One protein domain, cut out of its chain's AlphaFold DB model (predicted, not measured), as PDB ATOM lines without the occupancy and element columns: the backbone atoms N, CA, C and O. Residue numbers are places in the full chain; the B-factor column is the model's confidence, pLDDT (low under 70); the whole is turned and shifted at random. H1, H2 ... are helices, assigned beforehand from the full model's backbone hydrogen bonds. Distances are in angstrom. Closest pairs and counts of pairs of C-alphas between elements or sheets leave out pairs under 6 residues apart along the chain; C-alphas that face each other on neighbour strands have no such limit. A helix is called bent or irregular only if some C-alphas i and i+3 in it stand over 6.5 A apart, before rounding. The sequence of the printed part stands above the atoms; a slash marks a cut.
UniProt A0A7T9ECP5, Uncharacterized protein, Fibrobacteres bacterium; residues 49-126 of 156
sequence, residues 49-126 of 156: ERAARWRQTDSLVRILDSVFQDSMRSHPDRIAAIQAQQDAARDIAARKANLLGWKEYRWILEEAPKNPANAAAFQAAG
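This is residues 49 to 126 of the 156 residues of an uncharacterized protein of Fibrobacteres bacterium (UniProt A0A7T9ECP5). The model is a long helical hairpin, arm H1b of the bent helix H1 beside H2, with a smaller head at the end away from the turn. In the head, H3 crosses the last part of H2, and H4 packs on H1a, the first arm of H1. The printed part has 78 residues, with four named helices in the order H1, H2, H3, H4 and no named strand, and its class is all helix. It is only just loose, close to compact, with a radius of gyration of the C-alphas of 14.2 A. The C-alphas span 45 by 23 by 18 A, an outline only just elongated.

Begin with H1, the longest helix by residues, 49 to 74; by its hydrogen bonds it was assigned as one helix, but it is bent, with C-alphas 56 and 59 6.5 A apart. Find C-alpha 49 at (239.038, 149.085, 197.478); from there arm H1a runs to residue 56, 10.8 A long. Arm H1b runs from residue 59 to 74 over 23.2 A, ending at C-alpha 74 at (234.743, 126.467, 228.131). H2, residues 76 to 96, is 29.4 A long and irregular, with C-alphas 77 and 80 8.3 A apart, and it has a kink of 36 degrees near residue 83. H3, residues 102 to 110, is 11.9 A long. H4, residues 116 to 124, is 14.0 A long and irregular, with C-alphas 117 and 120 7.1 A apart; it ends at C-alpha 124 at (247.574, 146.987, 196.191).

H1, taken whole, is the hub and touches three other helices; its arms stand at a steep tilt of 44 degrees. Look at Met 72 and Ile 79, the closest residues of the hairpin H1b and H2, with C-alphas 5.4 A apart; these helices touch and run opposite ways at a shallow tilt of 12 degrees. H2 touches H3 with residues 87 to 95 alone, about perpendicular at 88 degrees; the closest C-alphas, of Asp 91 and Trp 102, are 4.4 A apart. H1a and H3 only just touch, with 3 pairs of C-alphas within 8 A, the closest those of Trp 54 and Tyr 105 at 6.3 A. H1a touches H4, the same way at a steep tilt of 60 degrees, the closest C-alphas being those of Ala 51 and Phe 122 at 5.9 A. H3 and H4 are apart. Every O i to N i+4 pair is within hydrogen-bond range in H1a, H1b and H3, against 15 of 17 in H2 and 3 of 5 in H4.

The two C-alphas farthest apart, of Asp 77 and Ala 120, are 45.2 A from each other. Residues 73 to 78, of which 76 to 78 belong to H2, stand free. The printed part has no cut, and its links H1 to H2, H2 to H3 and H3 to H4 are tight. The mean pLDDT of the printed part is 93.7, and no printed residue is under 70.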
ATOM      1  N   GLU A  49     239.610 148.496 196.268       91.38
ATOM      2  CA  GLU A  49     239.038 149.085 197.478       91.38
ATOM      3  C   GLU A  49     238.434 148.005 198.381       91.38
ATOM      4  O   GLU A  49     238.592 148.061 199.602       91.38
ATOM      5  N   ARG A  50     237.777 146.992 197.798       93.56
ATOM      6  CA  ARG A  50     237.201 145.863 198.546       93.56
ATOM      7  C   ARG A  50     238.291 145.003 199.172       93.56
ATOM      8  O   ARG A  50     238.154 144.632 200.336       93.56
ATOM      9  N   ALA A  51     239.394 144.771 198.463       92.12
ATOM     10  CA  ALA A  51     240.564 144.080 199.009       92.12
ATOM     11  C   ALA A  51     241.155 144.826 200.224       92.12
ATOM     12  O   ALA A  51     241.466 144.218 201.251       92.12
ATOM     13  N   ALA A  52     241.241 146.159 200.158       91.94
ATOM     14  CA  ALA A  52     241.708 146.978 201.277       91.94
ATOM     15  C   ALA A  52     240.751 146.929 202.485       91.94
ATOM     16  O   ALA A  52     241.202 146.801 203.627       91.94
ATOM     17  N   ARG A  53     239.429 146.979 202.258       93.81
ATOM     18  CA  ARG A  53     238.421 146.814 203.328       93.81
ATOM     19  C   ARG A  53     238.471 145.429 203.955       93.81
ATOM     20  O   ARG A  53     238.418 145.304 205.179       93.81
ATOM     21  N   TRP A  54     238.640 144.399 203.137       94.31
ATOM     22  CA  TRP A  54     238.824 143.035 203.610       94.31
ATOM     23  C   TRP A  54     240.012 142.933 204.565       94.31
ATOM     24  O   TRP A  54     239.851 142.466 205.692       94.31
ATOM     25  N   ARG A  55     241.169 143.492 204.186       91.69
ATOM     26  CA  ARG A  55     242.362 143.509 205.046       91.69
ATOM     27  C   ARG A  55     242.116 144.186 206.392       91.69
ATOM     28  O   ARG A  55     242.580 143.693 207.416       91.69
ATOM     29  N   GLN A  56     241.404 145.314 206.400       89.44
ATOM     30  CA  GLN A  56     241.051 146.012 207.644       89.44
ATOM     31  C   GLN A  56     240.190 145.126 208.558       89.44
ATOM     32  O   GLN A  56     240.349 145.152 209.778       89.44
ATOM     33  N   THR A  57     239.321 144.307 207.965       93.12
ATOM     34  CA  THR A  57     238.396 143.414 208.676       93.12
ATOM     35  C   THR A  57     239.077 142.156 209.218       93.12
ATOM     36  O   THR A  57     238.729 141.708 210.308       93.12
ATOM     37  N   ASP A  58     240.039 141.586 208.484       92.75
ATOM     38  CA  ASP A  58     240.660 140.281 208.788       92.75
ATOM     39  C   ASP A  58     241.230 140.225 210.215       92.75
ATOM     40  O   ASP A  58     240.980 139.277 210.958       92.75
ATOM     41  N   SER A  59     241.900 141.293 210.662       90.00
ATOM     42  CA  SER A  59     242.422 141.370 212.036       90.00
ATOM     43  C   SER A  59     241.327 141.246 213.107       90.00
ATOM     44  O   SER A  59     241.495 140.523 214.089       90.00
ATOM     45  N   LEU A  60     240.182 141.898 212.898       90.88
ATOM     46  CA  LEU A  60     239.057 141.875 213.826       90.88
ATOM     47  C   LEU A  60     238.352 140.515 213.815       90.88
ATOM     48  O   LEU A  60     237.988 140.014 214.878       90.88
ATOM     49  N   VAL A  61     238.211 139.893 212.641       94.31
ATOM     50  CA  VAL A  61     237.640 138.542 212.504       94.31
ATOM     51  C   VAL A  61     238.501 137.514 213.235       94.31
ATOM     52  O   VAL A  61     237.959 136.688 213.962       94.31
ATOM     53  N   ARG A  62     239.832 137.588 213.131       94.00
ATOM     54  CA  ARG A  62     240.736 136.665 213.842       94.00
ATOM     55  C   ARG A  62     240.636 136.787 215.361       94.00
ATOM     56  O   ARG A  62     240.610 135.772 216.053       94.00
ATOM     57  N   ILE A  63     240.562 138.014 215.883       94.50
ATOM     58  CA  ILE A  63     240.378 138.255 217.325       94.50
ATOM     59  C   ILE A  63     239.037 137.679 217.782       94.50
ATOM     60  O   ILE A  63     238.972 136.959 218.776       94.50
ATOM     61  N   LEU A  64     237.976 137.971 217.029       95.56
ATOM     62  CA  LEU A  64     236.634 137.474 217.296       95.56
ATOM     63  C   LEU A  64     236.611 135.943 217.323       95.56
ATOM     64  O   LEU A  64     236.130 135.351 218.287       95.56
ATOM     65  N   ASP A  65     237.209 135.306 216.323       96.25
ATOM     66  CA  ASP A  65     237.278 133.853 216.226       96.25
ATOM     67  C   ASP A  65     238.024 133.221 217.400       96.25
ATOM     68  O   ASP A  65     237.564 132.207 217.921       96.25
ATOM     69  N   SER A  66     239.116 133.832 217.866       97.00
ATOM     70  CA  SER A  66     239.830 133.362 219.058       97.00
ATOM     71  C   SER A  66     238.936 133.385 220.301       97.00
ATOM     72  O   SER A  66     238.854 132.392 221.021       97.00
ATOM     73  N   VAL A  67     238.218 134.490 220.534       96.75
ATOM     74  CA  VAL A  67     237.329 134.638 221.701       96.75
ATOM     75  C   VAL A  67     236.194 133.613 221.664       96.75
ATOM     76  O   VAL A  67     235.884 132.980 222.676       96.75
ATOM     77  N   PHE A  68     235.584 133.409 220.495       97.31
ATOM     78  CA  PHE A  68     234.526 132.413 220.334       97.31
ATOM     79  C   PHE A  68     235.051 130.980 220.483       97.31
ATOM     80  O   PHE A  68     234.378 130.153 221.098       97.31
ATOM     81  N   GLN A  69     236.261 130.679 220.001       97.00
ATOM     82  CA  GLN A  69     236.900 129.375 220.211       97.00
ATOM     83  C   GLN A  69     237.130 129.074 221.694       97.00
ATOM     84  O   GLN A  69     236.821 127.971 222.145       97.00
ATOM     85  N   ASP A  70     237.609 130.045 222.468       97.19
ATOM     86  CA  ASP A  70     237.811 129.870 223.909       97.19
ATOM     87  C   ASP A  70     236.484 129.708 224.664       97.19
ATOM     88  O   ASP A  70     236.381 128.896 225.591       97.19
ATOM     89  N   SER A  71     235.433 130.402 224.218       95.44
ATOM     90  CA  SER A  71     234.076 130.222 224.742       95.44
ATOM     91  C   SER A  71     233.536 128.815 224.462       95.44
ATOM     92  O   SER A  71     233.032 128.161 225.374       95.44
ATOM     93  N   MET A  72     233.712 128.300 223.238       97.31
ATOM     94  CA  MET A  72     233.310 126.935 222.873       97.31
ATOM     95  C   MET A  72     234.065 125.865 223.672       97.31
ATOM     96  O   MET A  72     233.462 124.873 224.072       97.31
ATOM     97  N   ARG A  73     235.362 126.067 223.950       96.81
ATOM     98  CA  ARG A  73     236.153 125.158 224.804       96.81
ATOM     99  C   ARG A  73     235.650 125.138 226.247       96.81
ATOM    100  O   ARG A  73     235.658 124.087 226.878       96.81
ATOM    101  N   SER A  74     235.217 126.292 226.751       96.69
ATOM    102  CA  SER A  74     234.743 126.467 228.131       96.69
ATOM    103  C   SER A  74     233.280 126.037 228.325       96.69
ATOM    104  O   SER A  74     232.860 125.761 229.449       96.69
ATOM    105  N   HIS A  75     232.495 125.982 227.243       95.94
ATOM    106  CA  HIS A  75     231.063 125.660 227.242       95.94
ATOM    107  C   HIS A  75     230.702 124.674 226.112       95.94
ATOM    108  O   HIS A  75     229.992 125.041 225.166       95.94
ATOM    109  N   PRO A  76     231.181 123.416 226.184       95.38
ATOM    110  CA  PRO A  76     230.966 122.419 225.132       95.38
ATOM    111  C   PRO A  76     229.484 122.060 224.923       95.38
ATOM    112  O   PRO A  76     229.085 121.664 223.831       95.38
ATOM    113  N   ASP A  77     228.647 122.249 225.940       97.50
ATOM    114  CA  ASP A  77     227.194 122.061 225.909       97.50
ATOM    115  C   ASP A  77     226.458 123.100 225.043       97.50
ATOM    116  O   ASP A  77     225.332 122.866 224.606       97.50
ATOM    117  N   ARG A  78     227.091 124.248 224.763       96.12
ATOM    118  CA  ARG A  78     226.479 125.392 224.064       96.12
ATOM    119  C   ARG A  78     227.110 125.702 222.709       96.12
ATOM    120  O   ARG A  78     226.803 126.744 222.132       96.12
ATOM    121  N   ILE A  79     227.938 124.805 222.169       96.44
ATOM    122  CA  ILE A  79     228.692 125.025 220.921       96.44
ATOM    123  C   ILE A  79     227.801 125.539 219.786       96.44
ATOM    124  O   ILE A  79     228.135 126.552 219.183       96.44
ATOM    125  N   ALA A  80     226.646 124.917 219.531       96.69
ATOM    126  CA  ALA A  80     225.768 125.328 218.430       96.69
ATOM    127  C   ALA A  80     225.258 126.777 218.574       96.69
ATOM    128  O   ALA A  80     225.230 127.535 217.605       96.69
ATOM    129  N   ALA A  81     224.894 127.190 219.792       96.56
ATOM    130  CA  ALA A  81     224.450 128.557 220.058       96.56
ATOM    131  C   ALA A  81     225.608 129.561 219.934       96.56
ATOM    132  O   ALA A  81     225.436 130.641 219.369       96.56
ATOM    133  N   ILE A  82     226.793 129.189 220.422       97.38
ATOM    134  CA  ILE A  82     228.006 130.011 220.344       97.38
ATOM    135  C   ILE A  82     228.461 130.166 218.883       97.38
ATOM    136  O   ILE A  82     228.827 131.263 218.475       97.38
ATOM    137  N   GLN A  83     228.362 129.113 218.067       96.81
ATOM    138  CA  GLN A  83     228.640 129.163 216.628       96.81
ATOM    139  C   GLN A  83     227.682 130.104 215.892       96.81
ATOM    140  O   GLN A  83     228.128 130.948 215.119       96.81
ATOM    141  N   ALA A  84     226.379 130.039 216.180       96.62
ATOM    142  CA  ALA A  84     225.412 130.965 215.590       96.62
ATOM    143  C   ALA A  84     225.718 132.432 215.955       96.62
ATOM    144  O   ALA A  84     225.602 133.329 215.117       96.62
ATOM    145  N   GLN A  85     226.153 132.684 217.195       96.38
ATOM    146  CA  GLN A  85     226.602 134.011 217.624       96.38
ATOM    147  C   GLN A  85     227.888 134.444 216.916       96.38
ATOM    148  O   GLN A  85     227.992 135.601 216.510       96.38
ATOM    149  N   GLN A  86     228.843 133.530 216.734       97.31
ATOM    150  CA  GLN A  86     230.077 133.792 216.003       97.31
ATOM    151  C   GLN A  86     229.786 134.203 214.557       97.31
ATOM    152  O   GLN A  86     230.312 135.214 214.094       97.31
ATOM    153  N   ASP A  87     228.918 133.473 213.857       95.38
ATOM    154  CA  ASP A  87     228.566 133.772 212.467       95.38
ATOM    155  C   ASP A  87     227.851 135.123 212.327       95.38
ATOM    156  O   ASP A  87     228.180 135.914 211.440       95.38
ATOM    157  N   ALA A  88     226.940 135.447 213.250       95.50
ATOM    158  CA  ALA A  88     226.312 136.766 213.294       95.50
ATOM    159  C   ALA A  88     227.340 137.880 213.559       95.50
ATOM    160  O   ALA A  88     227.311 138.938 212.928       95.50
ATOM    161  N   ALA A  89     228.280 137.646 214.474       95.94
ATOM    162  CA  ALA A  89     229.287 138.631 214.837       95.94
ATOM    163  C   ALA A  89     230.322 138.846 213.713       95.94
ATOM    164  O   ALA A  89     230.747 139.981 213.483       95.94
ATOM    165  N   ARG A  90     230.649 137.799 212.944       96.25
ATOM    166  CA  ARG A  90     231.436 137.874 211.703       96.25
ATOM    167  C   ARG A  90     230.748 138.704 210.618       96.25
ATOM    168  O   ARG A  90     231.402 139.521 209.970       96.25
ATOM    169  N   ASP A  91     229.436 138.547 210.434       95.31
ATOM    170  CA  ASP A  91     228.683 139.378 209.483       95.31
ATOM    171  C   ASP A  91     228.705 140.857 209.890       95.31
ATOM    172  O   ASP A  91     229.001 141.728 209.069       95.31
ATOM    173  N   ILE A  92     228.500 141.142 211.179       93.88
ATOM    174  CA  ILE A  92     228.578 142.505 211.721       93.88
ATOM    175  C   ILE A  92     229.982 143.089 211.534       93.88
ATOM    176  O   ILE A  92     230.111 144.244 211.124       93.88
ATOM    177  N   ALA A  93     231.032 142.312 211.812       94.75
ATOM    178  CA  ALA A  93     232.421 142.711 211.604       94.75
ATOM    179  C   ALA A  93     232.678 143.144 210.155       94.75
ATOM    180  O   ALA A  93     233.174 144.247 209.919       94.75
ATOM    181  N   ALA A  94     232.266 142.316 209.190       94.94
ATOM    182  CA  ALA A  94     232.399 142.616 207.768       94.94
ATOM    183  C   ALA A  94     231.634 143.891 207.377       94.94
ATOM    184  O   ALA A  94     232.191 144.778 206.728       94.94
ATOM    185  N   ARG A  95     230.385 144.042 207.836       94.00
ATOM    186  CA  ARG A  95     229.579 145.239 207.542       94.00
ATOM    187  C   ARG A  95     230.161 146.514 208.143       94.00
ATOM    188  O   ARG A  95     230.153 147.550 207.484       94.00
ATOM    189  N   LYS A  96     230.722 146.454 209.354       92.62
ATOM    190  CA  LYS A  96     231.384 147.607 209.992       92.62
ATOM    191  C   LYS A  96     232.612 148.095 209.227       92.62
ATOM    192  O   LYS A  96     232.938 149.275 209.296       92.62
ATOM    193  N   ALA A  97     233.262 147.214 208.476       91.44
ATOM    194  CA  ALA A  97     234.363 147.564 207.590       91.44
ATOM    195  C   ALA A  97     233.910 147.976 206.175       91.44
ATOM    196  O   ALA A  97     234.738 148.104 205.273       91.44
ATOM    197  N   ASN A  98     232.610 148.220 205.977       93.06
ATOM    198  CA  ASN A  98     231.976 148.548 204.699       93.06
ATOM    199  C   ASN A  98     232.011 147.428 203.649       93.06
ATOM    200  O   ASN A  98     231.893 147.712 202.456       93.06
ATOM    201  N   LEU A  99     232.132 146.165 204.060       94.38
ATOM    202  CA  LEU A  99     231.780 145.035 203.200       94.38
ATOM    203  C   LEU A  99     230.259 144.798 203.233       94.38
ATOM    204  O   LEU A  99     229.549 145.228 204.140       94.38
ATOM    205  N   LEU A 100     229.749 144.066 202.254       94.44
ATOM    206  CA  LEU A 100     228.351 143.662 202.111       94.44
ATOM    207  C   LEU A 100     227.977 142.463 203.004       94.44
ATOM    208  O   LEU A 100     226.894 141.892 202.866       94.44
ATOM    209  N   GLY A 101     228.854 142.100 203.943       94.56
ATOM    210  CA  GLY A 101     228.645 141.058 204.947       94.56
ATOM    211  C   GLY A 101     229.655 139.921 204.866       94.56
ATOM    212  O   GLY A 101     230.632 139.966 204.112       94.56
ATOM    213  N   TRP A 102     229.403 138.877 205.652       95.31
ATOM    214  CA  TRP A 102     230.291 137.718 205.772       95.31
ATOM    215  C   TRP A 102     230.486 136.979 204.442       95.31
ATOM    216  O   TRP A 102     231.572 136.477 204.157       95.31
ATOM    217  N   LYS A 103     229.455 136.962 203.588       95.12
ATOM    218  CA  LYS A 103     229.527 136.351 202.252       95.12
ATOM    219  C   LYS A 103     230.589 137.011 201.366       95.12
ATOM    220  O   LYS A 103     231.349 136.295 200.723       95.12
ATOM    221  N   GLU A 104     230.668 138.346 201.354       95.62
ATOM    222  CA  GLU A 104     231.711 139.058 200.600       95.62
ATOM    223  C   GLU A 104     233.087 138.756 201.190       95.62
ATOM    224  O   GLU A 104     234.011 138.423 200.454       95.62
ATOM    225  N   TYR A 105     233.210 138.795 202.521       95.56
ATOM    226  CA  TYR A 105     234.466 138.480 203.197       95.56
ATOM    227  C   TYR A 105     235.012 137.104 202.798       95.56
ATOM    228  O   TYR A 105     236.185 136.979 202.439       95.56
ATOM    229  N   ARG A 106     234.156 136.075 202.832       95.50
ATOM    230  CA  ARG A 106     234.534 134.711 202.446       95.50
ATOM    231  C   ARG A 106     234.858 134.603 200.969       95.50
ATOM    232  O   ARG A 106     235.845 133.972 200.628       95.50
ATOM    233  N   TRP A 107     234.081 135.244 200.101       95.44
ATOM    234  CA  TRP A 107     234.367 135.232 198.670       95.44
ATOM    235  C   TRP A 107     235.740 135.846 198.356       95.44
ATOM    236  O   TRP A 107     236.503 135.260 197.591       95.44
ATOM    237  N   ILE A 108     236.099 136.968 198.994       94.56
ATOM    238  CA  ILE A 108     237.419 137.601 198.829       94.56
ATOM    239  C   ILE A 108     238.550 136.688 199.329       94.56
ATOM    240  O   ILE A 108     239.627 136.686 198.743       94.56
ATOM    241  N   LEU A 109     238.324 135.914 200.392       92.25
ATOM    242  CA  LEU A 109     239.327 135.002 200.949       92.25
ATOM    243  C   LEU A 109     239.452 133.685 200.164       92.25
ATOM    244  O   LEU A 109     240.553 133.165 200.014       92.25
ATOM    245  N   GLU A 110     238.339 133.117 199.707       92.88
ATOM    246  CA  GLU A 110     238.275 131.737 199.210       92.88
ATOM    247  C   GLU A 110     238.200 131.657 197.682       92.88
ATOM    248  O   GLU A 110     238.781 130.751 197.091       92.88
ATOM    249  N   GLU A 111     237.510 132.592 197.024       93.19
ATOM    250  CA  GLU A 111     237.204 132.513 195.590       93.19
ATOM    251  C   GLU A 111     237.988 133.528 194.759       93.19
ATOM    252  O   GLU A 111     238.604 133.162 193.758       93.19
ATOM    253  N   ALA A 112     238.034 134.793 195.183       91.94
ATOM    254  CA  ALA A 112     238.758 135.844 194.472       91.94
ATOM    255  C   ALA A 112     240.252 135.529 194.229       91.94
ATOM    256  O   ALA A 112     240.741 135.884 193.152       91.94
ATOM    257  N   PRO A 113     240.984 134.837 195.130       91.12
ATOM    258  CA  PRO A 113     242.381 134.478 194.898       91.12
ATOM    259  C   PRO A 113     242.587 133.462 193.768       91.12
ATOM    260  O   PRO A 113     243.681 133.369 193.217       91.12
ATOM    261  N   LYS A 114     241.550 132.698 193.402       91.38
ATOM    262  CA  LYS A 114     241.630 131.701 192.324       91.38
ATOM    263  C   LYS A 114     241.714 132.348 190.938       91.38
ATOM    264  O   LYS A 114     242.141 131.694 189.990       91.38
ATOM    265  N   ASN A 115     241.324 133.620 190.809       90.00
ATOM    266  CA  ASN A 115     241.436 134.377 189.570       90.00
ATOM    267  C   ASN A 115     242.762 135.167 189.544       90.00
ATOM    268  O   ASN A 115     242.919 136.113 190.324       90.00
ATOM    269  N   PRO A 116     243.707 134.853 188.636       89.19
ATOM    270  CA  PRO A 116     244.994 135.546 188.569       89.19
ATOM    271  C   PRO A 116     244.861 137.042 188.240       89.19
ATOM    272  O   PRO A 116     245.736 137.821 188.617       89.19
ATOM    273  N   ALA A 117     243.759 137.474 187.613       90.62
ATOM    274  CA  ALA A 117     243.500 138.889 187.333       90.62
ATOM    275  C   ALA A 117     243.355 139.739 188.612       90.62
ATOM    276  O   ALA A 117     243.584 140.947 188.582       90.62
ATOM    277  N   ASN A 118     243.054 139.115 189.755       92.75
ATOM    278  CA  ASN A 118     242.908 139.805 191.036       92.75
ATOM    279  C   ASN A 118     244.243 140.043 191.754       92.75
ATOM    280  O   ASN A 118     244.269 140.744 192.766       92.75
ATOM    281  N   ALA A 119     245.359 139.502 191.248       89.62
ATOM    282  CA  ALA A 119     246.663 139.604 191.904       89.62
ATOM    283  C   ALA A 119     247.067 141.059 192.191       89.62
ATOM    284  O   ALA A 119     247.522 141.360 193.292       89.62
ATOM    285  N   ALA A 120     246.825 141.972 191.246       88.31
ATOM    286  CA  ALA A 120     247.113 143.395 191.421       88.31
ATOM    287  C   ALA A 120     246.252 144.041 192.524       88.31
ATOM    288  O   ALA A 120     246.763 144.836 193.309       88.31
ATOM    289  N   ALA A 121     244.971 143.671 192.632       89.75
ATOM    290  CA  ALA A 121     244.073 144.183 193.670       89.75
ATOM    291  C   ALA A 121     244.509 143.728 195.072       89.75
ATOM    292  O   ALA A 121     244.542 144.529 196.010       89.75
ATOM    293  N   PHE A 122     244.917 142.465 195.212       90.12
ATOM    294  CA  PHE A 122     245.476 141.950 196.463       90.12
ATOM    295  C   PHE A 122     246.816 142.611 196.809       90.12
ATOM    296  O   PHE A 122     246.991 143.076 197.936       90.12
ATOM    297  N   GLN A 123     247.727 142.739 195.841       88.88
ATOM    298  CA  GLN A 123     249.013 143.417 196.037       88.88
ATOM    299  C   GLN A 123     248.839 144.884 196.442       88.88
ATOM    300  O   GLN A 123     249.517 145.341 197.361       88.88
ATOM    301  N   ALA A 124     247.901 145.609 195.826       85.88
ATOM    302  CA  ALA A 124     247.574 146.987 196.191       85.88
ATOM    303  C   ALA A 124     247.035 147.095 197.627       85.88
ATOM    304  O   ALA A 124     247.328 148.054 198.339       85.88
ATOM    305  N   ALA A 125     246.312 146.075 198.096       85.19
ATOM    306  CA  ALA A 125     245.908 145.949 199.493       85.19
ATOM    307  C   ALA A 125     247.045 145.449 200.413       85.19
ATOM    308  O   ALA A 125     246.823 145.223 201.600       85.19
ATOM    309  N   GLY A 126     248.260 145.239 199.901       83.69
ATOM    310  CA  GLY A 126     249.396 144.669 200.633       83.69
ATOM    311  C   GLY A 126     249.217 143.195 201.003       83.69
ATOM    312  O   GLY A 126     249.926 142.687 201.875       83.69
TER     313      GLY A 126